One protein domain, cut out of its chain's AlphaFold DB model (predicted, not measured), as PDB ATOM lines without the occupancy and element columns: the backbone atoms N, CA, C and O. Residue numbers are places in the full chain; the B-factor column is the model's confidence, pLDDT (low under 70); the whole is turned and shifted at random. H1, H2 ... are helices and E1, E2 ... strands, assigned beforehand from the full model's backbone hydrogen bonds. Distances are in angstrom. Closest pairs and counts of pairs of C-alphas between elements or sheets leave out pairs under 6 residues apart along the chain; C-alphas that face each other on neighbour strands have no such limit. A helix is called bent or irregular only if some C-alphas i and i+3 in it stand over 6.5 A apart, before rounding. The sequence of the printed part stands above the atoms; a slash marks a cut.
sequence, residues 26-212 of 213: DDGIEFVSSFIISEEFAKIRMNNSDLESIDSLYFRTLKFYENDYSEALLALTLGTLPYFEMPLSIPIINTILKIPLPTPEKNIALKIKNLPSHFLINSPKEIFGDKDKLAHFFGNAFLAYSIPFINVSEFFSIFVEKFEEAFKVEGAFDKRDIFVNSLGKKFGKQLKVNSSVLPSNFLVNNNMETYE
ATOM      1  N   ASP A  26      69.951  -8.622  46.230       84.31
ATOM      2  CA  ASP A  26      70.328  -7.210  46.087       84.31
ATOM      3  C   ASP A  26      69.489  -6.311  47.006       84.31
ATOM      4  O   ASP A  26      70.052  -5.480  47.725       84.31
ATOM      5  N   ASP A  27      68.173  -6.551  47.074       88.44
ATOM      6  CA  ASP A  27      67.256  -5.836  47.969       88.44
ATOM      7  C   ASP A  27      67.669  -6.005  49.441       88.44
ATOM      8  O   ASP A  27      67.602  -5.061  50.231       88.44
ATOM      9  N   GLY A  28      68.118  -7.202  49.832       90.75
ATOM     10  CA  GLY A  28      68.589  -7.464  51.192       90.75
ATOM     11  C   GLY A  28      69.918  -6.803  51.512       90.75
ATOM     12  O   GLY A  28      70.085  -6.266  52.608       90.75
ATOM     13  N   ILE A  29      70.868  -6.803  50.577       90.31
ATOM     14  CA  ILE A  29      72.153  -6.126  50.778       90.31
ATOM     15  C   ILE A  29      71.935  -4.611  50.880       90.31
ATOM     16  O   ILE A  29      72.514  -3.966  51.765       90.31
ATOM     17  N   GLU A  30      71.078  -4.044  50.024       91.56
ATOM     18  CA  GLU A  30      70.679  -2.637  50.100       91.56
ATOM     19  C   GLU A  30      69.962  -2.344  51.420       91.56
ATOM     20  O   GLU A  30      70.269  -1.344  52.075       91.56
ATOM     21  N   PHE A  31      69.062  -3.226  51.858       94.94
ATOM     22  CA  PHE A  31      68.360  -3.102  53.132       94.94
ATOM     23  C   PHE A  31      69.327  -3.065  54.319       94.94
ATOM     24  O   PHE A  31      69.255  -2.148  55.140       94.94
ATOM     25  N   VAL A  32      70.255  -4.024  54.403       96.38
ATOM     26  CA  VAL A  32      71.262  -4.093  55.474       96.38
ATOM     27  C   VAL A  32      72.118  -2.833  55.470       96.38
ATOM     28  O   VAL A  32      72.278  -2.182  56.504       96.38
ATOM     29  N   SER A  33      72.625  -2.447  54.300       94.81
ATOM     30  CA  SER A  33      73.488  -1.274  54.147       94.81
ATOM     31  C   SER A  33      72.758   0.012  54.538       94.81
ATOM     32  O   SER A  33      73.270   0.805  55.329       94.81
ATOM     33  N   SER A  34      71.530   0.195  54.051       94.56
ATOM     34  CA  SER A  34      70.680   1.345  54.375       94.56
ATOM     35  C   SER A  34      70.320   1.389  55.855       94.56
ATOM     36  O   SER A  34      70.317   2.466  56.453       94.56
ATOM     37  N   PHE A  35      70.073   0.232  56.476       97.06
ATOM     38  CA  PHE A  35      69.829   0.165  57.908       97.06
ATOM     39  C   PHE A  35      71.067   0.601  58.695       97.06
ATOM     40  O   PHE A  35      70.935   1.486  59.534       97.06
ATOM     41  N   ILE A  36      72.268   0.108  58.367       96.88
ATOM     42  CA  ILE A  36      73.524   0.540  59.012       96.88
ATOM     43  C   ILE A  36      73.724   2.063  58.904       96.88
ATOM     44  O   ILE A  36      74.165   2.717  59.850       96.88
ATOM     45  N   ILE A  37      73.391   2.645  57.752       95.38
ATOM     46  CA  ILE A  37      73.539   4.083  57.477       95.38
ATOM     47  C   ILE A  37      72.483   4.932  58.214       95.38
ATOM     48  O   ILE A  37      72.703   6.120  58.453       95.38
ATOM     49  N   SER A  38      71.343   4.347  58.580       95.88
ATOM     50  CA  SER A  38      70.192   5.075  59.120       95.88
ATOM     51  C   SER A  38      70.446   5.735  60.483       95.88
ATOM     52  O   SER A  38      71.209   5.245  61.320       95.88
ATOM     53  N   GLU A  39      69.714   6.820  60.758       96.31
ATOM     54  CA  GLU A  39      69.678   7.443  62.091       96.31
ATOM     55  C   GLU A  39      69.191   6.478  63.175       96.31
ATOM     56  O   GLU A  39      69.575   6.583  64.338       96.31
ATOM     57  N   GLU A  40      68.321   5.542  62.802       96.75
ATOM     58  CA  GLU A  40      67.798   4.547  63.722       96.75
ATOM     59  C   GLU A  40      68.899   3.607  64.205       96.75
ATOM     60  O   GLU A  40      69.040   3.395  65.410       96.75
ATOM     61  N   PHE A  41      69.733   3.104  63.294       97.06
ATOM     62  CA  PHE A  41      70.860   2.273  63.690       97.06
ATOM     63  C   PHE A  41      71.930   3.068  64.436       97.06
ATOM     64  O   PHE A  41      72.489   2.567  65.410       97.06
ATOM     65  N   ALA A  42      72.152   4.335  64.075       96.19
ATOM     66  CA  ALA A  42      73.019   5.217  64.852       96.19
ATOM     67  C   ALA A  42      72.532   5.363  66.310       96.19
ATOM     68  O   ALA A  42      73.334   5.276  67.239       96.19
ATOM     69  N   LYS A  43      71.217   5.500  66.537       96.81
ATOM     70  CA  LYS A  43      70.628   5.510  67.888       96.81
ATOM     71  C   LYS A  43      70.794   4.171  68.604       96.81
ATOM     72  O   LYS A  43      71.044   4.171  69.806       96.81
ATOM     73  N   ILE A  44      70.683   3.045  67.896       96.56
ATOM     74  CA  ILE A  44      70.961   1.718  68.470       96.56
ATOM     75  C   ILE A  44      72.421   1.652  68.934       96.56
ATOM     76  O   ILE A  44      72.653   1.347  70.101       96.56
ATOM     77  N   ARG A  45      73.383   2.038  68.086       95.31
ATOM     78  CA  ARG A  45      74.819   2.067  68.421       95.31
ATOM     79  C   ARG A  45      75.151   2.972  69.609       95.31
ATOM     80  O   ARG A  45      76.074   2.677  70.353       95.31
ATOM     81  N   MET A  46      74.434   4.085  69.781       94.81
ATOM     82  CA  MET A  46      74.669   5.011  70.899       94.81
ATOM     83  C   MET A  46      74.192   4.473  72.251       94.81
ATOM     84  O   MET A  46      74.727   4.876  73.279       94.81
ATOM     85  N   ASN A  47      73.170   3.616  72.255       96.19
ATOM     86  CA  ASN A  47      72.505   3.160  73.478       96.19
ATOM     87  C   ASN A  47      72.814   1.704  73.837       96.19
ATOM     88  O   ASN A  47      72.397   1.250  74.897       96.19
ATOM     89  N   ASN A  48      73.509   0.977  72.963       95.44
ATOM     90  CA  ASN A  48      73.780  -0.444  73.120       95.44
ATOM     91  C   ASN A  48      75.248  -0.750  72.819       95.44
ATOM     92  O   ASN A  48      75.932  -0.008  72.113       95.44
ATOM     93  N   SER A  49      75.721  -1.882  73.325       95.56
ATOM     94  CA  SER A  49      77.012  -2.455  72.957       95.56
ATOM     95  C   SER A  49      77.060  -2.859  71.478       95.56
ATOM     96  O   SER A  49      76.037  -3.005  70.795       95.56
ATOM     97  N   ASP A  50      78.270  -3.101  70.971       95.62
ATOM     98  CA  ASP A  50      78.455  -3.610  69.611       95.62
ATOM     99  C   ASP A  50      77.790  -4.977  69.418       95.62
ATOM    100  O   ASP A  50      77.194  -5.220  68.374       95.62
ATOM    101  N   LEU A  51      77.796  -5.829  70.443       95.94
ATOM    102  CA  LEU A  51      77.148  -7.142  70.421       95.94
ATOM    103  C   LEU A  51      75.624  -7.037  70.279       95.94
ATOM    104  O   LEU A  51      75.038  -7.672  69.405       95.94
ATOM    105  N   GLU A  52      74.985  -6.185  71.075       96.69
ATOM    106  CA  GLU A  52      73.540  -5.919  70.983       96.69
ATOM    107  C   GLU A  52      73.162  -5.251  69.650       96.69
ATOM    108  O   GLU A  52      72.084  -5.475  69.089       96.69
ATOM    109  N   SER A  53      74.070  -4.445  69.098       97.62
ATOM    110  CA  SER A  53      73.893  -3.828  67.785       97.62
ATOM    111  C   SER A  53      73.973  -4.856  66.651       97.62
ATOM    112  O   SER A  53      73.219  -4.756  65.681       97.62
ATOM    113  N   ILE A  54      74.834  -5.871  66.776       98.19
ATOM    114  CA  ILE A  54      74.903  -7.008  65.844       98.19
ATOM    115  C   ILE A  54      73.612  -7.829  65.908       98.19
ATOM    116  O   ILE A  54      73.054  -8.162  64.862       98.19
ATOM    117  N   ASP A  55      73.088  -8.098  67.105       98.31
ATOM    118  CA  ASP A  55      71.799  -8.783  67.252       98.31
ATOM    119  C   ASP A  55      70.663  -7.970  66.614       98.31
ATOM    120  O   ASP A  55      69.803  -8.523  65.927       98.31
ATOM    121  N   SER A  56      70.695  -6.642  66.755       98.19
ATOM    122  CA  SER A  56      69.737  -5.742  66.106       98.19
ATOM    123  C   SER A  56      69.816  -5.806  64.575       98.19
ATOM    124  O   SER A  56      68.773  -5.871  63.922       98.19
ATOM    125  N   LEU A  57      71.024  -5.830  63.987       98.19
ATOM    126  CA  LEU A  57      71.224  -6.054  62.543       98.19
ATOM    127  C   LEU A  57      70.629  -7.392  62.107       98.19
ATOM    128  O   LEU A  57      69.877  -7.456  61.130       98.19
ATOM    129  N   TYR A  58      70.938  -8.449  62.852       98.62
ATOM    130  CA  TYR A  58      70.478  -9.799  62.573       98.62
ATOM    131  C   TYR A  58      68.952  -9.903  62.585       98.62
ATOM    132  O   TYR A  58      68.355 -10.310  61.588       98.62
ATOM    133  N   PHE A  59      68.297  -9.447  63.655       98.31
ATOM    134  CA  PHE A  59      66.839  -9.486  63.763       98.31
ATOM    135  C   PHE A  59      66.141  -8.654  62.699       98.31
ATOM    136  O   PHE A  59      65.121  -9.068  62.146       98.31
ATOM    137  N   ARG A  60      66.681  -7.470  62.398       98.12
ATOM    138  CA  ARG A  60      66.113  -6.598  61.376       98.12
ATOM    139  C   ARG A  60      66.144  -7.256  60.002       98.12
ATOM    140  O   ARG A  60      65.158  -7.184  59.271       98.12
ATOM    141  N   THR A  61      67.253  -7.915  59.686       98.06
ATOM    142  CA  THR A  61      67.447  -8.598  58.405       98.06
ATOM    143  C   THR A  61      66.598  -9.861  58.314       98.06
ATOM    144  O   THR A  61      65.955 -10.089  57.295       98.06
ATOM    145  N   LEU A  62      66.478 -10.628  59.400       97.44
ATOM    146  CA  LEU A  62      65.537 -11.747  59.456       97.44
ATOM    147  C   LEU A  62      64.093 -11.307  59.259       97.44
ATOM    148  O   LEU A  62      63.351 -11.952  58.526       97.44
ATOM    149  N   LYS A  63      63.689 -10.196  59.883       97.50
ATOM    150  CA  LYS A  63      62.351  -9.640  59.690       97.50
ATOM    151  C   LYS A  63      62.131  -9.212  58.240       97.50
ATOM    152  O   LYS A  63      61.041  -9.426  57.715       97.50
ATOM    153  N   PHE A  64      63.145  -8.628  57.597       96.31
ATOM    154  CA  PHE A  64      63.091  -8.313  56.171       96.31
ATOM    155  C   PHE A  64      62.855  -9.578  55.343       96.31
ATOM    156  O   PHE A  64      61.950  -9.577  54.521       96.31
ATOM    157  N   TYR A  65      63.550 -10.673  55.631       95.19
ATOM    158  CA  TYR A  65      63.397 -11.952  54.931       95.19
ATOM    159  C   TYR A  65      62.313 -12.888  55.491       95.19
ATOM    160  O   TYR A  65      62.283 -14.061  55.144       95.19
ATOM    161  N   GLU A  66      61.413 -12.408  56.355       95.38
ATOM    162  CA  GLU A  66      60.312 -13.218  56.915       95.38
ATOM    163  C   GLU A  66      60.783 -14.522  57.597       95.38
ATOM    164  O   GLU A  66      60.095 -15.540  57.598       95.38
ATOM    165  N   ASN A  67      61.942 -14.453  58.262       94.75
ATOM    166  CA  ASN A  67      62.662 -15.569  58.887       94.75
ATOM    167  C   ASN A  67      63.274 -16.585  57.905       94.75
ATOM    168  O   ASN A  67      63.623 -17.689  58.325       94.75
ATOM    169  N   ASP A  68      63.477 -16.228  56.633       92.56
ATOM    170  CA  ASP A  68      64.426 -16.952  55.783       92.56
ATOM    171  C   ASP A  68      65.857 -16.648  56.248       92.56
ATOM    172  O   ASP A  68      66.480 -15.642  55.898       92.56
ATOM    173  N   TYR A  69      66.369 -17.528  57.105       95.06
ATOM    174  CA  TYR A  69      67.710 -17.425  57.666       95.06
ATOM    175  C   TYR A  69      68.803 -17.556  56.603       95.06
ATOM    176  O   TYR A  69      69.866 -16.967  56.772       95.06
ATOM    177  N   SER A  70      68.574 -18.311  55.526       90.81
ATOM    178  CA  SER A  70      69.580 -18.493  54.479       90.81
ATOM    179  C   SER A  70      69.839 -17.166  53.773       90.81
ATOM    180  O   SER A  70      70.973 -16.685  53.751       90.81
ATOM    181  N   GLU A  71      68.774 -16.535  53.281       90.62
ATOM    182  CA  GLU A  71      68.862 -15.241  52.605       90.62
ATOM    183  C   GLU A  71      69.308 -14.131  53.564       90.62
ATOM    184  O   GLU A  71      70.180 -13.328  53.230       90.62
ATOM    185  N   ALA A  72      68.813 -14.130  54.808       96.25
ATOM    186  CA  ALA A  72      69.222 -13.138  55.796       96.25
ATOM    187  C   ALA A  72      70.721 -13.206  56.126       96.25
ATOM    188  O   ALA A  72      71.377 -12.167  56.212       96.25
ATOM    189  N   LEU A  73      71.282 -14.408  56.305       95.88
ATOM    190  CA  LEU A  73      72.711 -14.576  56.587       95.88
ATOM    191  C   LEU A  73      73.572 -14.188  55.379       95.88
ATOM    192  O   LEU A  73      74.619 -13.558  55.555       95.88
ATOM    193  N   LEU A  74      73.133 -14.505  54.158       90.62
ATOM    194  CA  LEU A  74      73.839 -14.109  52.940       90.62
ATOM    195  C   LEU A  74      73.823 -12.584  52.745       90.62
ATOM    196  O   LEU A  74      74.871 -11.977  52.509       90.62
ATOM    197  N   ALA A  75      72.669 -11.945  52.943       92.81
ATOM    198  CA  ALA A  75      72.540 -10.493  52.890       92.81
ATOM    199  C   ALA A  75      73.364  -9.794  53.981       92.81
ATOM    200  O   ALA A  75      73.998  -8.779  53.707       92.81
ATOM    201  N   LEU A  76      73.423 -10.341  55.201       96.75
ATOM    202  CA  LEU A  76      74.293  -9.824  56.266       96.75
ATOM    203  C   LEU A  76      75.773  -9.952  55.902       96.75
ATOM    204  O   LEU A  76      76.536  -9.023  56.151       96.75
ATOM    205  N   THR A  77      76.181 -11.061  55.282       92.06
ATOM    206  CA  THR A  77      77.566 -11.278  54.832       92.06
ATOM    207  C   THR A  77      78.026 -10.149  53.917       92.06
ATOM    208  O   THR A  77      79.040  -9.510  54.176       92.06
ATOM    209  N   LEU A  78      77.256  -9.869  52.866       88.44
ATOM    210  CA  LEU A  78      77.615  -8.872  51.858       88.44
ATOM    211  C   LEU A  78      77.297  -7.441  52.321       88.44
ATOM    212  O   LEU A  78      78.069  -6.510  52.099       88.44
ATOM    213  N   GLY A  79      76.184  -7.259  53.028       91.94
ATOM    214  CA  GLY A  79      75.719  -5.971  53.533       91.94
ATOM    215  C   GLY A  79      76.599  -5.393  54.636       91.94
ATOM    216  O   GLY A  79      76.679  -4.174  54.760       91.94
ATOM    217  N   THR A  80      77.316  -6.225  55.396       94.38
ATOM    218  CA  THR A  80      78.259  -5.763  56.431       94.38
ATOM    219  C   THR A  80      79.674  -5.503  55.915       94.38
ATOM    220  O   THR A  80      80.489  -4.978  56.669       94.38
ATOM    221  N   LEU A  81      79.968  -5.773  54.636       89.56
ATOM    222  CA  LEU A  81      81.274  -5.452  54.057       89.56
ATOM    223  C   LEU A  81      81.560  -3.944  54.178       89.56
ATOM    224  O   LEU A  81      80.746  -3.132  53.713       89.56
ATOM    225  N   PRO A  82      82.710  -3.541  54.752       88.88
ATOM    226  CA  PRO A  82      83.072  -2.134  54.916       88.88
ATOM    227  C   PRO A  82      83.637  -1.512  53.621       88.88
ATOM    228  O   PRO A  82      84.443  -0.591  53.683       88.88
ATOM    229  N   TYR A  83      83.198  -1.984  52.448       82.69
ATOM    230  CA  TYR A  83      83.674  -1.543  51.132       82.69
ATOM    231  C   TYR A  83      82.510  -1.286  50.172       82.69
ATOM    232  O   TYR A  83      81.400  -1.784  50.367       82.69
ATOM    233  N   PHE A  84      82.774  -0.487  49.136       78.31
ATOM    234  CA  PHE A  84      81.825  -0.198  48.058       78.31
ATOM    235  C   PHE A  84      81.939  -1.189  46.891       78.31
ATOM    236  O   PHE A  84      80.949  -1.487  46.236       78.31
ATOM    237  N   GLU A  85      83.130  -1.736  46.653       77.06
ATOM    238  CA  GLU A  85      83.393  -2.700  45.585       77.06
ATOM    239  C   GLU A  85      84.038  -3.951  46.173       77.06
ATOM    240  O   GLU A  85      84.902  -3.859  47.047       77.06
ATOM    241  N   MET A  86      83.658  -5.113  45.650       72.25
ATOM    242  CA  MET A  86      84.341  -6.375  45.894       72.25
ATOM    243  C   MET A  86      85.154  -6.739  44.645       72.25
ATOM    244  O   MET A  86      84.573  -6.911  43.568       72.25
ATOM    245  N   PRO A  87      86.486  -6.859  44.735       65.31
ATOM    246  CA  PRO A  87      87.278  -7.334  43.612       65.31
ATOM    247  C   PRO A  87      87.075  -8.849  43.437       65.31
ATOM    248  O   PRO A  87      87.455  -9.651  44.285       65.31
ATOM    249  N   LEU A  88      86.485  -9.245  42.312       65.38
ATOM    250  CA  LEU A  88      86.365 -10.626  41.860       65.38
ATOM    251  C   LEU A  88      87.479 -10.933  40.858       65.38
ATOM    252  O   LEU A  88      87.479 -10.445  39.729       65.38
ATOM    253  N   SER A  89      88.425 -11.779  41.249       58.09
ATOM    254  CA  SER A  89      89.425 -12.300  40.315       58.09
ATOM    255  C   SER A  89      88.802 -13.389  39.438       58.09
ATOM    256  O   SER A  89      88.213 -14.333  39.957       58.09
ATOM    257  N   ILE A  90      88.948 -13.276  38.116       64.75
ATOM    258  CA  ILE A  90      88.557 -14.294  37.134       64.75
ATOM    259  C   ILE A  90      89.824 -15.088  36.774       64.75
ATOM    260  O   ILE A  90      90.625 -14.605  35.962       64.75
ATOM    261  N   PRO A  91      90.039 -16.294  37.345       47.12
ATOM    262  CA  PRO A  91      91.332 -16.984  37.277       47.12
ATOM    263  C   PRO A  91      91.762 -17.341  35.851       47.12
ATOM    264  O   PRO A  91      92.941 -17.304  35.525       47.12
ATOM    265  N   ILE A  92      90.791 -17.633  34.981       68.12
ATOM    266  CA  ILE A  92      91.024 -18.090  33.604       68.12
ATOM    267  C   ILE A  92      91.668 -16.994  32.740       68.12
ATOM    268  O   ILE A  92      92.444 -17.295  31.837       68.12
ATOM    269  N   ILE A  93      91.362 -15.724  33.017       75.88
ATOM    270  CA  ILE A  93      91.833 -14.569  32.233       75.88
ATOM    271  C   ILE A  93      92.726 -13.625  33.045       75.88
ATOM    272  O   ILE A  93      93.009 -12.517  32.598       75.88
ATOM    273  N   ASN A  94      93.130 -14.040  34.251       73.44
ATOM    274  CA  ASN A  94      93.959 -13.265  35.176       73.44
ATOM    275  C   ASN A  94      93.518 -11.789  35.317       73.44
ATOM    276  O   ASN A  94      94.337 -10.872  35.308       73.44
ATOM    277  N   THR A  95      92.204 -11.552  35.377       71.88
ATOM    278  CA  THR A  95      91.601 -10.210  35.432       71.88
ATOM    279  C   THR A  95      90.886 -10.019  36.764       71.88
ATOM    280  O   THR A  95      90.296 -10.964  37.282       71.88
ATOM    281  N   ILE A  96      90.916  -8.803  37.312       72.62
ATOM    282  CA  ILE A  96      90.151  -8.423  38.504       72.62
ATOM    283  C   ILE A  96      88.950  -7.589  38.055       72.62
ATOM    284  O   ILE A  96      89.110  -6.469  37.572       72.62
ATOM    285  N   LEU A  97      87.750  -8.137  38.209       70.44
ATOM    286  CA  LEU A  97      86.496  -7.424  38.022       70.44
ATOM    287  C   LEU A  97      86.100  -6.761  39.341       70.44
ATOM    288  O   LEU A  97      85.952  -7.434  40.352       70.44
ATOM    289  N   LYS A  98      85.890  -5.448  39.348       73.75
ATOM    290  CA  LYS A  98      85.342  -4.745  40.513       73.75
ATOM    291  C   LYS A  98      83.826  -4.827  40.467       73.75
ATOM    292  O   LYS A  98      83.206  -4.223  39.597       73.75
ATOM    293  N   ILE A  99      83.243  -5.607  41.369       72.69
ATOM    294  CA  ILE A  99      81.794  -5.744  41.471       72.69
ATOM    295  C   ILE A  99      81.301  -4.713  42.487       72.69
ATOM    296  O   ILE A  99      81.675  -4.817  43.658       72.69
ATOM    297  N   PRO A 100      80.498  -3.716  42.079       74.38
ATOM    298  CA  PRO A 100      79.910  -2.784  43.027       74.38
ATOM    299  C   PRO A 100      78.937  -3.538  43.932       74.38
ATOM    300  O   PRO A 100      78.095  -4.303  43.463       74.38
ATOM    301  N   LEU A 101      79.054  -3.322  45.235       75.88
ATOM    302  CA  LEU A 101      78.044  -3.747  46.191       75.88
ATOM    303  C   LEU A 101      76.909  -2.712  46.185       75.88
ATOM    304  O   LEU A 101      77.178  -1.520  46.006       75.88
ATOM    305  N   PRO A 102      75.648  -3.116  46.415       74.75
ATOM    306  CA  PRO A 102      74.509  -2.204  46.494       74.75
ATOM    307  C   PRO A 102      74.554  -1.396  47.806       74.75
ATOM    308  O   PRO A 102      73.816  -1.600  48.766       74.75
ATOM    309  N   THR A 103      75.504  -0.470  47.875       71.00
ATOM    310  CA  THR A 103      75.656   0.574  48.887       71.00
ATOM    311  C   THR A 103      76.030   1.837  48.126       71.00
ATOM    312  O   THR A 103      77.052   1.814  47.467       71.00
ATOM    313  N   PRO A 104      75.302   2.960  48.187       68.31
ATOM    314  CA  PRO A 104      75.720   4.164  47.467       68.31
ATOM    315  C   PRO A 104      77.116   4.642  47.912       68.31
ATOM    316  O   PRO A 104      77.326   4.834  49.109       68.31
ATOM    317  N   GLU A 105      78.037   4.897  46.972       72.56
ATOM    318  CA  GLU A 105      79.437   5.293  47.250       72.56
ATOM    319  C   GLU A 105      79.529   6.450  48.258       72.56
ATOM    320  O   GLU A 105      80.253   6.378  49.247       72.56
ATOM    321  N   LYS A 106      78.691   7.481  48.090       78.94
ATOM    322  CA  LYS A 106      78.614   8.648  48.990       78.94
ATOM    323  C   LYS A 106      78.314   8.313  50.460       78.94
ATOM    324  O   LYS A 106      78.580   9.130  51.335       78.94
ATOM    325  N   ASN A 107      77.758   7.135  50.737       85.62
ATOM    326  CA  ASN A 107      77.360   6.710  52.075       85.62
ATOM    327  C   ASN A 107      78.334   5.699  52.700       85.62
ATOM    328  O   ASN A 107      78.123   5.300  53.848       85.62
ATOM    329  N   ILE A 108      79.406   5.298  52.003       87.69
ATOM    330  CA  ILE A 108      80.335   4.277  52.509       87.69
ATOM    331  C   ILE A 108      81.021   4.711  53.807       87.69
ATOM    332  O   ILE A 108      81.095   3.934  54.752       87.69
ATOM    333  N   ALA A 109      81.438   5.976  53.912       90.75
ATOM    334  CA  ALA A 109      82.074   6.499  55.120       90.75
ATOM    335  C   ALA A 109      81.135   6.443  56.336       90.75
ATOM    336  O   ALA A 109      81.566   6.130  57.446       90.75
ATOM    337  N   LEU A 110      79.841   6.703  56.123       92.38
ATOM    338  CA  LEU A 110      78.828   6.619  57.172       92.38
ATOM    339  C   LEU A 110      78.531   5.162  57.545       92.38
ATOM    340  O   LEU A 110      78.435   4.851  58.730       92.38
ATOM    341  N   LYS A 111      78.475   4.261  56.556       93.19
ATOM    342  CA  LYS A 111      78.369   2.815  56.785       93.19
ATOM    343  C   LYS A 111      79.533   2.311  57.635       93.19
ATOM    344  O   LYS A 111      79.296   1.728  58.685       93.19
ATOM    345  N   ILE A 112      80.772   2.600  57.230       92.06
ATOM    346  CA  ILE A 112      81.981   2.230  57.975       92.06
ATOM    347  C   ILE A 112      81.900   2.797  59.390       92.06
ATOM    348  O   ILE A 112      82.016   2.041  60.342       92.06
ATOM    349  N   LYS A 113      81.622   4.094  59.559       93.31
ATOM    350  CA  LYS A 113      81.488   4.717  60.885       93.31
ATOM    351  C   LYS A 113      80.475   3.992  61.783       93.31
ATOM    352  O   LYS A 113      80.728   3.829  62.975       93.31
ATOM    353  N   ASN A 114      79.349   3.564  61.218       95.12
ATOM    354  CA  ASN A 114      78.250   2.959  61.960       95.12
ATOM    355  C   ASN A 114      78.350   1.434  62.100       95.12
ATOM    356  O   ASN A 114      77.548   0.871  62.843       95.12
ATOM    357  N   LEU A 115      79.302   0.747  61.465       95.62
ATOM    358  CA  LEU A 115      79.488  -0.698  61.646       95.62
ATOM    359  C   LEU A 115      80.054  -1.026  63.043       95.62
ATOM    360  O   LEU A 115      80.979  -0.333  63.497       95.62
ATOM    361  N   PRO A 116      79.511  -2.039  63.751       96.00
ATOM    362  CA  PRO A 116      80.107  -2.567  64.981       96.00
ATOM    363  C   PRO A 116      81.558  -2.997  64.748       96.00
ATOM    364  O   PRO A 116      81.886  -3.491  63.671       96.00
ATOM    365  N   SER A 117      82.437  -2.779  65.723       94.12
ATOM    366  CA  SER A 117      83.881  -2.948  65.517       94.12
ATOM    367  C   SER A 117      84.709  -3.339  66.727       94.12
ATOM    368  O   SER A 117      85.892  -3.609  66.576       94.12
ATOM    369  N   HIS A 118      84.119  -3.349  67.912       93.88
ATOM    370  CA  HIS A 118      84.770  -3.718  69.160       93.88
ATOM    371  C   HIS A 118      83.934  -4.784  69.874       93.88
ATOM    372  O   HIS A 118      83.466  -4.589  70.994       93.88
ATOM    373  N   PHE A 119      83.669  -5.886  69.172       92.44
ATOM    374  CA  PHE A 119      82.836  -6.992  69.657       92.44
ATOM    375  C   PHE A 119      83.636  -8.255  70.000       92.44
ATOM    376  O   PHE A 119      83.054  -9.222  70.489       92.44
ATOM    377  N   LEU A 120      84.950  -8.259  69.766       90.44
ATOM    378  CA  LEU A 120      85.865  -9.289  70.248       90.44
ATOM    379  C   LEU A 120      86.597  -8.779  71.492       90.44
ATOM    380  O   LEU A 120      86.836  -7.585  71.661       90.44
ATOM    381  N   ILE A 121      87.000  -9.699  72.369       86.06
ATOM    382  CA  ILE A 121      87.660  -9.345  73.637       86.06
ATOM    383  C   ILE A 121      88.962  -8.555  73.441       86.06
ATOM    384  O   ILE A 121      89.326  -7.717  74.262       86.06
ATOM    385  N   ASN A 122      89.658  -8.815  72.337       86.00
ATOM    386  CA  ASN A 122      90.905  -8.172  71.956       86.00
ATOM    387  C   ASN A 122      90.761  -7.394  70.643       86.00
ATOM    388  O   ASN A 122      91.731  -7.296  69.884       86.00
ATOM    389  N   SER A 123      89.561  -6.863  70.379       89.69
ATOM    390  CA  SER A 123      89.350  -5.964  69.252       89.69
ATOM    391  C   SER A 123      90.397  -4.849  69.258       89.69
ATOM    392  O   SER A 123      90.682  -4.282  70.325       89.69
ATOM    393  N   PRO A 124      90.980  -4.521  68.095       90.44
ATOM    394  CA  PRO A 124      91.880  -3.386  67.994       90.44
ATOM    395  C   PRO A 124      91.194  -2.092  68.446       90.44
ATOM    396  O   PRO A 124      89.983  -1.962  68.306       90.44
ATOM    397  N   LYS A 125      91.945  -1.144  69.019       89.25
ATOM    398  CA  LYS A 125      91.372   0.081  69.622       89.25
ATOM    399  C   LYS A 125      91.123   1.200  68.610       89.25
ATOM    400  O   LYS A 125      90.552   2.235  68.954       89.25
ATOM    401  N   GLU A 126      91.641   1.052  67.400       89.69
ATOM    402  CA  GLU A 126      91.463   1.995  66.313       89.69
ATOM    403  C   GLU A 126      90.016   2.052  65.822       89.69
ATOM    404  O   GLU A 126      89.214   1.140  65.998       89.69
ATOM    405  N   ILE A 127      89.692   3.147  65.133       85.88
ATOM    406  CA  ILE A 127      88.336   3.407  64.648       85.88
ATOM    407  C   ILE A 127      87.846   2.290  63.730       85.88
ATOM    408  O   ILE A 127      86.645   2.048  63.723       85.88
ATOM    409  N   PHE A 128      88.716   1.622  62.963       88.19
ATOM    410  CA  PHE A 128      88.303   0.520  62.093       88.19
ATOM    411  C   PHE A 128      87.938  -0.733  62.898       88.19
ATOM    412  O   PHE A 128      86.831  -1.231  62.710       88.19
ATOM    413  N   GLY A 129      88.767  -1.155  63.858       91.25
ATOM    414  CA  GLY A 129      88.517  -2.329  64.701       91.25
ATOM    415  C   GLY A 129      88.268  -3.596  63.872       91.25
ATOM    416  O   GLY A 129      88.921  -3.809  62.860       91.25
ATOM    417  N   ASP A 130      87.278  -4.398  64.266       91.56
ATOM    418  CA  ASP A 130      86.909  -5.679  63.641       91.56
ATOM    419  C   ASP A 130      85.717  -5.582  62.658       91.56
ATOM    420  O   ASP A 130      84.900  -6.501  62.559       91.56
ATOM    421  N   LYS A 131      85.542  -4.459  61.946       92.88
ATOM    422  CA  LYS A 131      84.358  -4.241  61.075       92.88
ATOM    423  C   LYS A 131      84.197  -5.293  59.986       92.88
ATOM    424  O   LYS A 131      83.088  -5.759  59.733       92.88
ATOM    425  N   ASP A 132      85.294  -5.649  59.334       88.69
ATOM    426  CA  ASP A 132      85.344  -6.667  58.287       88.69
ATOM    427  C   ASP A 132      84.994  -8.062  58.823       88.69
ATOM    428  O   ASP A 132      84.355  -8.851  58.123       88.69
ATOM    429  N   LYS A 133      85.300  -8.344  60.096       91.00
ATOM    430  CA  LYS A 133      85.035  -9.644  60.729       91.00
ATOM    431  C   LYS A 133      83.541  -9.973  60.828       91.00
ATOM    432  O   LYS A 133      83.178 -11.145  60.913       91.00
ATOM    433  N   LEU A 134      82.644  -8.987  60.753       93.62
ATOM    434  CA  LEU A 134      81.201  -9.253  60.673       93.62
ATOM    435  C   LEU A 134      80.828 -10.045  59.417       93.62
ATOM    436  O   LEU A 134      80.060 -11.005  59.507       93.62
ATOM    437  N   ALA A 135      81.418  -9.702  58.270       91.88
ATOM    438  CA  ALA A 135      81.190 -10.430  57.027       91.88
ATOM    439  C   ALA A 135      81.714 -11.871  57.134       91.88
ATOM    440  O   ALA A 135      81.028 -12.813  56.739       91.88
ATOM    441  N   HIS A 136      82.878 -12.065  57.765       88.88
ATOM    442  CA  HIS A 136      83.430 -13.390  58.069       88.88
ATOM    443  C   HIS A 136      82.486 -14.238  58.933       88.88
ATOM    444  O   HIS A 136      82.223 -15.406  58.619       88.88
ATOM    445  N   PHE A 137      81.950 -13.645  60.004       94.38
ATOM    446  CA  PHE A 137      81.023 -14.309  60.914       94.38
ATOM    447  C   PHE A 137      79.759 -14.770  60.180       94.38
ATOM    448  O   PHE A 137      79.426 -15.959  60.200       94.38
ATOM    449  N   PHE A 138      79.071 -13.849  59.500       96.06
ATOM    450  CA  PHE A 138      77.815 -14.161  58.819       96.06
ATOM    451  C   PHE A 138      78.015 -15.066  57.602       96.06
ATOM    452  O   PHE A 138      77.203 -15.968  57.401       96.06
ATOM    453  N   GLY A 139      79.124 -14.931  56.871       90.94
ATOM    454  CA  GLY A 139      79.434 -15.790  55.728       90.94
ATOM    455  C   GLY A 139      79.616 -17.243  56.150       90.94
ATOM    456  O   GLY A 139      79.021 -18.154  55.575       90.94
ATOM    457  N   ASN A 140      80.361 -17.482  57.230       88.62
ATOM    458  CA  ASN A 140      80.528 -18.836  57.757       88.62
ATOM    459  C   ASN A 140      79.248 -19.379  58.402       88.62
ATOM    460  O   ASN A 140      79.008 -20.589  58.352       88.62
ATOM    461  N   ALA A 141      78.414 -18.509  58.976       94.31
ATOM    462  CA  ALA A 141      77.095 -18.889  59.465       94.31
ATOM    463  C   ALA A 141      76.167 -19.317  58.324       94.31
ATOM    464  O   ALA A 141      75.563 -20.384  58.427       94.31
ATOM    465  N   PHE A 142      76.117 -18.552  57.230       92.56
ATOM    466  CA  PHE A 142      75.381 -18.892  56.011       92.56
ATOM    467  C   PHE A 142      75.814 -20.257  55.481       92.56
ATOM    468  O   PHE A 142      74.986 -21.145  55.322       92.56
ATOM    469  N   LEU A 143      77.116 -20.485  55.297       86.12
ATOM    470  CA  LEU A 143      77.604 -21.760  54.762       86.12
ATOM    471  C   LEU A 143      77.258 -22.938  55.677       86.12
ATOM    472  O   LEU A 143      76.827 -23.993  55.210       86.12
ATOM    473  N   ALA A 144      77.397 -22.762  56.991       88.19
ATOM    474  CA  ALA A 144      77.044 -23.790  57.961       88.19
ATOM    475  C   ALA A 144      75.529 -24.054  58.043       88.19
ATOM    476  O   ALA A 144      75.122 -25.195  58.297       88.19
ATOM    477  N   TYR A 145      74.705 -23.024  57.839       91.56
ATOM    478  CA  TYR A 145      73.248 -23.096  57.879       91.56
ATOM    479  C   TYR A 145      72.657 -23.625  56.558       91.56
ATOM    480  O   TYR A 145      71.913 -24.602  56.543       91.56
ATOM    481  N   SER A 146      73.032 -23.066  55.420       84.00
ATOM    482  CA  SER A 146      72.354 -23.322  54.147       84.00
ATOM    483  C   SER A 146      72.862 -24.561  53.415       84.00
ATOM    484  O   SER A 146      72.141 -25.128  52.598       84.00
ATOM    485  N   ILE A 147      74.078 -25.031  53.712       75.38
ATOM    486  CA  ILE A 147      74.715 -26.092  52.928       75.38
ATOM    487  C   ILE A 147      74.916 -27.359  53.779       75.38
ATOM    488  O   ILE A 147      75.825 -27.417  54.610       75.38
ATOM    489  N   PRO A 148      74.076 -28.399  53.615       56.78
ATOM    490  CA  PRO A 148      74.136 -29.595  54.456       56.78
ATOM    491  C   PRO A 148      75.284 -30.574  54.127       56.78
ATOM    492  O   PRO A 148      75.642 -31.349  55.011       56.78
ATOM    493  N   PHE A 149      75.885 -30.544  52.922       51.94
ATOM    494  CA  PHE A 149      76.804 -31.610  52.453       51.94
ATOM    495  C   PHE A 149      78.078 -31.177  51.691       51.94
ATOM    496  O   PHE A 149      78.748 -32.037  51.125       51.94
ATOM    497  N   ILE A 150      78.470 -29.898  51.659       46.00
ATOM    498  CA  ILE A 150      79.675 -29.503  50.898       46.00
ATOM    499  C   ILE A 150      80.951 -29.660  51.731       46.00
ATOM    500  O   ILE A 150      81.084 -29.121  52.834       46.00
ATOM    501  N   ASN A 151      81.914 -30.370  51.137       47.16
ATOM    502  CA  ASN A 151      83.326 -30.245  51.454       47.16
ATOM    503  C   ASN A 151      83.740 -28.819  51.075       47.16
ATOM    504  O   ASN A 151      83.881 -28.476  49.906       47.16
ATOM    505  N   VAL A 152      83.803 -27.983  52.104       46.97
ATOM    506  CA  VAL A 152      83.977 -26.525  52.130       46.97
ATOM    507  C   VAL A 152      85.027 -25.998  51.131       46.97
ATOM    508  O   VAL A 152      84.931 -24.850  50.711       46.97
ATOM    509  N   SER A 153      85.965 -26.840  50.692       42.28
ATOM    510  CA  SER A 153      87.062 -26.539  49.773       42.28
ATOM    511  C   SER A 153      86.661 -25.950  48.418       42.28
ATOM    512  O   SER A 153      87.385 -25.098  47.932       42.28
ATOM    513  N   GLU A 154      85.547 -26.345  47.792       41.28
ATOM    514  CA  GLU A 154      85.266 -25.951  46.393       41.28
ATOM    515  C   GLU A 154      84.609 -24.557  46.271       41.28
ATOM    516  O   GLU A 154      84.983 -23.769  45.405       41.28
ATOM    517  N   PHE A 155      83.719 -24.191  47.207       46.22
ATOM    518  CA  PHE A 155      83.221 -22.812  47.349       46.22
ATOM    519  C   PHE A 155      84.296 -21.890  47.960       46.22
ATOM    520  O   PHE A 155      84.435 -20.742  47.544       46.22
ATOM    521  N   PHE A 156      85.119 -22.394  48.894       48.25
ATOM    522  CA  PHE A 156      86.225 -21.627  49.485       48.25
ATOM    523  C   PHE A 156      87.399 -21.385  48.526       48.25
ATOM    524  O   PHE A 156      88.033 -20.341  48.642       48.25
ATOM    525  N   SER A 157      87.704 -22.274  47.574       40.38
ATOM    526  CA  SER A 157      88.852 -22.047  46.678       40.38
ATOM    527  C   SER A 157      88.651 -20.829  45.773       40.38
ATOM    528  O   SER A 157      89.615 -20.165  45.426       40.38
ATOM    529  N   ILE A 158      87.408 -20.496  45.412       43.72
ATOM    530  CA  ILE A 158      87.116 -19.302  44.603       43.72
ATOM    531  C   ILE A 158      86.732 -18.119  45.496       43.72
ATOM    532  O   ILE A 158      87.194 -17.005  45.257       43.72
ATOM    533  N   PHE A 159      85.915 -18.343  46.530       51.06
ATOM    534  CA  PHE A 159      85.407 -17.258  47.368       51.06
ATOM    535  C   PHE A 159      86.415 -16.835  48.443       51.06
ATOM    536  O   PHE A 159      86.669 -15.652  48.575       51.06
ATOM    537  N   VAL A 160      87.062 -17.757  49.165       49.88
ATOM    538  CA  VAL A 160      87.984 -17.419  50.269       49.88
ATOM    539  C   VAL A 160      89.398 -17.112  49.807       49.88
ATOM    540  O   VAL A 160      89.974 -16.160  50.309       49.88
ATOM    541  N   GLU A 161      89.943 -17.813  48.813       46.66
ATOM    542  CA  GLU A 161      91.291 -17.500  48.310       46.66
ATOM    543  C   GLU A 161      91.363 -16.076  47.721       46.66
ATOM    544  O   GLU A 161      92.354 -15.365  47.896       46.66
ATOM    545  N   LYS A 162      90.271 -15.619  47.089       50.50
ATOM    546  CA  LYS A 162      90.167 -14.288  46.475       50.50
ATOM    547  C   LYS A 162      89.594 -13.217  47.398       50.50
ATOM    548  O   LYS A 162      89.977 -12.063  47.243       50.50
ATOM    549  N   PHE A 163      88.767 -13.573  48.384       55.28
ATOM    550  CA  PHE A 163      88.418 -12.681  49.495       55.28
ATOM    551  C   PHE A 163      89.643 -12.447  50.395       55.28
ATOM    552  O   PHE A 163      89.940 -11.316  50.732       55.28
ATOM    553  N   GLU A 164      90.476 -13.449  50.676       50.53
ATOM    554  CA  GLU A 164      91.764 -13.226  51.344       50.53
ATOM    555  C   GLU A 164      92.739 -12.417  50.472       50.53
ATOM    556  O   GLU A 164      93.463 -11.593  51.004       50.53
ATOM    557  N   GLU A 165      92.779 -12.588  49.145       52.12
ATOM    558  CA  GLU A 165      93.628 -11.768  48.254       52.12
ATOM    559  C   GLU A 165      93.163 -10.306  48.149       52.12
ATOM    560  O   GLU A 165      93.984  -9.390  48.186       52.12
ATOM    561  N   ALA A 166      91.851 -10.082  48.090       49.00
ATOM    562  CA  ALA A 166      91.224  -8.764  48.117       49.00
ATOM    563  C   ALA A 166      91.522  -7.986  49.411       49.00
ATOM    564  O   ALA A 166      91.620  -6.760  49.383       49.00
ATOM    565  N   PHE A 167      91.702  -8.703  50.524       47.72
ATOM    566  CA  PHE A 167      91.946  -8.148  51.856       47.72
ATOM    567  C   PHE A 167      93.425  -8.258  52.289       47.72
ATOM    568  O   PHE A 167      93.866  -7.541  53.183       47.72
ATOM    569  N   LYS A 168      94.254  -9.052  51.587       46.38
ATOM    570  CA  LYS A 168      95.727  -9.108  51.727       46.38
ATOM    571  C   LYS A 168      96.415  -7.786  51.400       46.38
ATOM    572  O   LYS A 168      97.598  -7.647  51.708       46.38
ATOM    573  N   VAL A 169      95.697  -6.817  50.828       47.25
ATOM    574  CA  VAL A 169      96.169  -5.433  50.683       47.25
ATOM    575  C   VAL A 169      96.492  -4.805  52.056       47.25
ATOM    576  O   VAL A 169      97.300  -3.882  52.104       47.25
ATOM    577  N   GLU A 170      95.997  -5.368  53.172       40.00
ATOM    578  CA  GLU A 170      96.387  -4.980  54.544       40.00
ATOM    579  C   GLU A 170      97.287  -5.986  55.301       40.00
ATOM    580  O   GLU A 170      97.710  -5.711  56.420       40.00
ATOM    581  N   GLY A 171      97.724  -7.079  54.663       37.34
ATOM    582  CA  GLY A 171      98.840  -7.898  55.149       37.34
ATOM    583  C   GLY A 171      98.503  -9.018  56.151       37.34
ATOM    584  O   GLY A 171      97.877  -8.817  57.181       37.34
ATOM    585  N   ALA A 172      99.071 -10.195  55.864       47.69
ATOM    586  CA  ALA A 172      99.179 -11.388  56.712       47.69
ATOM    587  C   ALA A 172      97.881 -12.133  57.094       47.69
ATOM    588  O   ALA A 172      96.777 -11.614  57.134       47.69
ATOM    589  N   PHE A 173      98.065 -13.426  57.356       58.72
ATOM    590  CA  PHE A 173      97.064 -14.370  57.846       58.72
ATOM    591  C   PHE A 173      96.556 -13.909  59.228       58.72
ATOM    592  O   PHE A 173      97.266 -14.074  60.225       58.72
ATOM    593  N   ASP A 174      95.368 -13.297  59.305       73.62
ATOM    594  CA  ASP A 174      94.814 -12.794  60.567       73.62
ATOM    595  C   ASP A 174      94.143 -13.937  61.346       73.62
ATOM    596  O   ASP A 174      93.113 -14.489  60.958       73.62
ATOM    597  N   LYS A 175      94.718 -14.301  62.498       80.56
ATOM    598  CA  LYS A 175      94.153 -15.329  63.386       80.56
ATOM    599  C   LYS A 175      92.720 -15.000  63.828       80.56
ATOM    600  O   LYS A 175      91.953 -15.926  64.104       80.56
ATOM    601  N   ARG A 176      92.342 -13.714  63.877       82.69
ATOM    602  CA  ARG A 176      90.966 -13.291  64.180       82.69
ATOM    603  C   ARG A 176      89.984 -13.738  63.111       82.69
ATOM    604  O   ARG A 176      88.880 -14.126  63.474       82.69
ATOM    605  N   ASP A 177      90.378 -13.774  61.839       83.69
ATOM    606  CA  ASP A 177      89.503 -14.259  60.765       83.69
ATOM    607  C   ASP A 177      89.139 -15.716  60.994       83.69
ATOM    608  O   ASP A 177      87.969 -16.079  61.012       83.69
ATOM    609  N   ILE A 178      90.138 -16.557  61.263       81.75
ATOM    610  CA  ILE A 178      89.944 -17.989  61.536       81.75
ATOM    611  C   ILE A 178      89.034 -18.187  62.745       81.75
ATOM    612  O   ILE A 178      88.124 -19.025  62.737       81.75
ATOM    613  N   PHE A 179      89.284 -17.408  63.791       86.12
ATOM    614  CA  PHE A 179      88.501 -17.449  65.005       86.12
ATOM    615  C   PHE A 179      87.039 -17.074  64.746       86.12
ATOM    616  O   PHE A 179      86.139 -17.852  65.064       86.12
ATOM    617  N   VAL A 180      86.792 -15.940  64.094       90.19
ATOM    618  CA  VAL A 180      85.445 -15.450  63.793       90.19
ATOM    619  C   VAL A 180      84.721 -16.358  62.796       90.19
ATOM    620  O   VAL A 180      83.539 -16.647  62.989       90.19
ATOM    621  N   ASN A 181      85.427 -16.922  61.814       86.94
ATOM    622  CA  ASN A 181      84.908 -17.961  60.923       86.94
ATOM    623  C   ASN A 181      84.395 -19.171  61.728       86.94
ATOM    624  O   ASN A 181      83.298 -19.684  61.485       86.94
ATOM    625  N   SER A 182      85.165 -19.620  62.729       88.00
ATOM    626  CA  SER A 182      84.780 -20.717  63.628       88.00
ATOM    627  C   SER A 182      83.532 -20.375  64.451       88.00
ATOM    628  O   SER A 182      82.637 -21.217  64.589       88.00
ATOM    629  N   LEU A 183      83.422 -19.138  64.950       93.31
ATOM    630  CA  LEU A 183      82.235 -18.659  65.667       93.31
ATOM    631  C   LEU A 183      80.997 -18.627  64.766       93.31
ATOM    632  O   LEU A 183      79.963 -19.178  65.145       93.31
ATOM    633  N   GLY A 184      81.123 -18.080  63.556       94.25
ATOM    634  CA  GLY A 184      80.054 -18.058  62.557       94.25
ATOM    635  C   GLY A 184      79.565 -19.463  62.216       94.25
ATOM    636  O   GLY A 184      78.371 -19.753  62.268       94.25
ATOM    637  N   LYS A 185      80.495 -20.399  61.993       91.62
ATOM    638  CA  LYS A 185      80.171 -21.812  61.753       91.62
ATOM    639  C   LYS A 185      79.415 -22.448  62.920       91.62
ATOM    640  O   LYS A 185      78.478 -23.216  62.693       91.62
ATOM    641  N   LYS A 186      79.819 -22.178  64.169       93.50
ATOM    642  CA  LYS A 186      79.113 -22.673  65.367       93.50
ATOM    643  C   LYS A 186      77.700 -22.095  65.442       93.50
ATOM    644  O   LYS A 186      76.764 -22.866  65.650       93.50
ATOM    645  N   PHE A 187      77.555 -20.790  65.219       96.25
ATOM    646  CA  PHE A 187      76.268 -20.100  65.189       96.25
ATOM    647  C   PHE A 187      75.333 -20.701  64.134       96.25
ATOM    648  O   PHE A 187      74.268 -21.199  64.490       96.25
ATOM    649  N   GLY A 188      75.760 -20.786  62.870       95.12
ATOM    650  CA  GLY A 188      74.940 -21.340  61.786       95.12
ATOM    651  C   GLY A 188      74.525 -22.800  62.005       95.12
ATOM    652  O   GLY A 188      73.397 -23.184  61.696       95.12
ATOM    653  N   LYS A 189      75.392 -23.627  62.611       93.62
ATOM    654  CA  LYS A 189      75.031 -25.001  63.006       93.62
ATOM    655  C   LYS A 189      73.972 -25.040  64.102       93.62
ATOM    656  O   LYS A 189      73.051 -25.843  64.013       93.62
ATOM    657  N   GLN A 190      74.121 -24.220  65.142       95.69
ATOM    658  CA  GLN A 190      73.159 -24.177  66.246       95.69
ATOM    659  C   GLN A 190      71.816 -23.615  65.797       95.69
ATOM    660  O   GLN A 190      70.780 -24.122  66.212       95.69
ATOM    661  N   LEU A 191      71.830 -22.656  64.875       96.00
ATOM    662  CA  LEU A 191      70.634 -22.046  64.317       96.00
ATOM    663  C   LEU A 191      69.706 -23.053  63.614       96.00
ATOM    664  O   LEU A 191      68.491 -22.894  63.653       96.00
ATOM    665  N   LYS A 192      70.255 -24.138  63.042       92.50
ATOM    666  CA  LYS A 192      69.465 -25.260  62.488       92.50
ATOM    667  C   LYS A 192      68.629 -25.997  63.531       92.50
ATOM    668  O   LYS A 192      67.622 -26.604  63.188       92.50
ATOM    669  N   VAL A 193      69.103 -26.023  64.774       94.94
ATOM    670  CA  VAL A 193      68.518 -26.812  65.866       94.94
ATOM    671  C   VAL A 193      67.707 -25.923  66.806       94.94
ATOM    672  O   VAL A 193      66.705 -26.363  67.361       94.94
ATOM    673  N   ASN A 194      68.120 -24.669  66.974       95.81
ATOM    674  CA  ASN A 194      67.465 -23.687  67.819       95.81
ATOM    675  C   ASN A 194      67.450 -22.315  67.132       95.81
ATOM    676  O   ASN A 194      68.462 -21.621  67.093       95.81
ATOM    677  N   SER A 195      66.280 -21.892  66.663       94.50
ATOM    678  CA  SER A 195      66.069 -20.610  65.981       94.50
ATOM    679  C   SER A 195      66.142 -19.378  66.894       94.50
ATOM    680  O   SER A 195      66.155 -18.255  66.393       94.50
ATOM    681  N   SER A 196      66.197 -19.567  68.218       95.38
ATOM    682  CA  SER A 196      66.278 -18.471  69.199       95.38
ATOM    683  C   SER A 196      67.706 -18.022  69.521       95.38
ATOM    684  O   SER A 196      67.884 -17.068  70.278       95.38
ATOM    685  N   VAL A 197      68.725 -18.693  68.973       96.19
ATOM    686  CA  VAL A 197      70.121 -18.304  69.202       96.19
ATOM    687  C   VAL A 197      70.456 -16.983  68.510       96.19
ATOM    688  O   VAL A 197      70.010 -16.715  67.393       96.19
ATOM    689  N   LEU A 198      71.281 -16.176  69.173       97.19
ATOM    690  CA  LEU A 198      71.702 -14.855  68.716       97.19
ATOM    691  C   LEU A 198      73.182 -14.851  68.328       97.19
ATOM    692  O   LEU A 198      73.967 -15.577  68.951       97.19
ATOM    693  N   PRO A 199      73.596 -14.013  67.359       97.38
ATOM    694  CA  PRO A 199      75.006 -13.782  67.058       97.38
ATOM    695  C   PRO A 199      75.845 -13.495  68.308       97.38
ATOM    696  O   PRO A 199      76.894 -14.116  68.509       97.38
ATOM    697  N   SER A 200      75.354 -12.622  69.195       95.88
ATOM    698  CA  SER A 200      76.043 -12.260  70.434       95.88
ATOM    699  C   SER A 200      76.347 -13.465  71.325       95.88
ATOM    700  O   SER A 200      77.421 -13.514  71.917       95.88
ATOM    701  N   ASN A 201      75.496 -14.499  71.365       94.38
ATOM    702  CA  ASN A 201      75.747 -15.695  72.178       94.38
ATOM    703  C   ASN A 201      77.052 -16.415  71.794       94.38
ATOM    704  O   ASN A 201      77.647 -17.095  72.629       94.38
ATOM    705  N   PHE A 202      77.503 -16.266  70.546       94.44
ATOM    706  CA  PHE A 202      78.737 -16.871  70.042       94.44
ATOM    707  C   PHE A 202      79.919 -15.908  70.109       94.44
ATOM    708  O   PHE A 202      81.052 -16.351  70.302       94.44
ATOM    709  N   LEU A 203      79.664 -14.607  69.996       91.38
ATOM    710  CA  LEU A 203      80.689 -13.568  70.066       91.38
ATOM    711  C   LEU A 203      81.109 -13.240  71.519       91.38
ATOM    712  O   LEU A 203      82.270 -12.927  71.750       91.38
ATOM    713  N   VAL A 204      80.212 -13.392  72.507       76.31
ATOM    714  CA  VAL A 204      80.387 -12.941  73.910       76.31
ATOM    715  C   VAL A 204      81.426 -13.720  74.735       76.31
ATOM    716  O   VAL A 204      81.889 -13.198  75.740       76.31
ATOM    717  N   ASN A 205      81.826 -14.945  74.372       54.72
ATOM    718  CA  ASN A 205      82.462 -15.849  75.352       54.72
ATOM    719  C   ASN A 205      83.631 -16.703  74.844       54.72
ATOM    720  O   ASN A 205      83.817 -17.833  75.292       54.72
ATOM    721  N   ASN A 206      84.444 -16.211  73.913       54.59
ATOM    722  CA  ASN A 206      85.567 -17.007  73.426       54.59
ATOM    723  C   ASN A 206      86.897 -16.247  73.599       54.59
ATOM    724  O   ASN A 206      87.208 -15.321  72.855       54.59
ATOM    725  N   ASN A 207      87.697 -16.648  74.595       52.03
ATOM    726  CA  ASN A 207      89.094 -16.227  74.706       52.03
ATOM    727  C   ASN A 207      89.868 -16.806  73.514       52.03
ATOM    728  O   ASN A 207      89.957 -18.030  73.356       52.03
ATOM    729  N   MET A 208      90.471 -15.937  72.702       54.62
ATOM    730  CA  MET A 208      91.388 -16.351  71.633       54.62
ATOM    731  C   MET A 208      92.643 -17.081  72.148       54.62
ATOM    732  O   MET A 208      93.345 -17.687  71.345       54.62
ATOM    733  N   GLU A 209      92.887 -17.117  73.466       52.53
ATOM    734  CA  GLU A 209      94.003 -17.828  74.123       52.53
ATOM    735  C   GLU A 209      94.120 -19.311  73.713       52.53
ATOM    736  O   GLU A 209      95.198 -19.897  73.757       52.53
ATOM    737  N   THR A 210      93.028 -19.941  73.265       48.47
ATOM    738  CA  THR A 210      93.052 -21.332  72.768       48.47
ATOM    739  C   THR A 210      93.675 -21.503  71.377       48.47
ATOM    740  O   THR A 210      94.005 -22.629  71.016       48.47
ATOM    741  N   TYR A 211      93.889 -20.419  70.625       48.12
ATOM    742  CA  TYR A 211      94.549 -20.406  69.308       48.12
ATOM    743  C   TYR A 211      95.982 -19.823  69.366       48.12
ATOM    744  O   TYR A 211      96.610 -19.570  68.331       48.12
ATOM    745  N   GLU A 212      96.500 -19.584  70.577       43.91
ATOM    746  CA  GLU A 212      97.880 -19.146  70.841       43.91
ATOM    747  C   GLU A 212      98.853 -20.303  71.147       43.91
ATOM    748  O   GLU A 212     100.046 -20.057  71.321       43.91
TER     749      GLU A 212
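Overview. This is residues 26 to 212 of the 213 residues of an uncharacterized protein of Ignavibacteriales bacterium CG_4_9_14_3_um_filter_34_10 (UniProt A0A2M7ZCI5). A compact cluster of helices has H4 and H6 side by side in its middle, with H1 and H3 packed on H4 and H8 packed on H6. At one end the hairpin of E1 and E2 reaches away from the cluster, with H7 beside E1; H2 lies at the opposite end. The printed part has 187 residues, with ten named helices and two named strands in the order H1 to H4, E1, E2, H5 to H10; the two-stranded sheet is antiparallel and the class is mostly helix. The radius of gyration of the C-alphas is 15.8 A, and the spans are 48 by 38 by 36 A.

Along the chain. E1 is residues 85 to 90, 15.2 A long, and E2 residues 95 to 100, 15.8 A. H7, residues 153 to 170, 24.0 A, has a kink of 35 degrees near residue 160. H1 is residues 26 to 37, 16.4 A, with C-alpha 26 at (70.328, -7.210, 46.087). H2 is residues 39 to 47, H3 50 to 64, 20.9 A, and H4 69 to 79. H5, residues 105 to 114, is irregular: C-alphas 106 and 109 are 7.4 A apart. H6 is residues 133 to 146, 19.8 A, and H8 175 to 191, 24.5 A. H9 is residues 199 to 203 and H10 208 to 211, with C-alpha 211 at (94.549, -20.406, 69.308).

Arrangement. E1 and E2 form an antiparallel hairpin, with N 88 and O 97 within hydrogen-bond range at 2.7 A. The closest C-alphas of E1 and H7, Pro 87 and Ala 166, are 6.2 A apart; H7 touches no helix. H4 touches H6, with Thr 77 and Ala 135 closest at 4.3 A, at a shallow tilt of 25 degrees, opposite ways. H6 touches H8, Ala 141 and Gly 188 at 4.0 A. H3, the hub, touches H4 (Leu 62 and Ala 72, 5.4 A), H1 (Val 32 and Thr 61, 6.6 A), H9 (Leu 51 and Ser 200, 5.2 A) and, with residues 53 to 56 alone, H2 (Arg 45 and Ser 53, 6.0 A), its partner in a helical hairpin. H1 touches H5 with residues 33 to 37 alone, Ile 37 and Lys 111 at 5.0 A. H8 and H10 only just touch, with 3 pairs of C-alphas within 8 A, Phe 179 and Met 208 closest at 7.3 A. Every O i to N i+4 pair is within hydrogen-bond range in H1, H2, H3, H4, H6, H8 and H9, but 4 of 6 are in H5 and 9 of 14 in H7; H10 is too short for such a pair.

Size, cuts and confidence. The C-alphas farthest apart, Asn 47 and Ile 93, are 48.9 A apart. The printed part has no cut. The link from H5 to H6, residues 115 to 132, is long. Mean pLDDT of the printed part is 81.8; residues 87 to 92, 104, 148 to 173 and 205 to 212 are under 70.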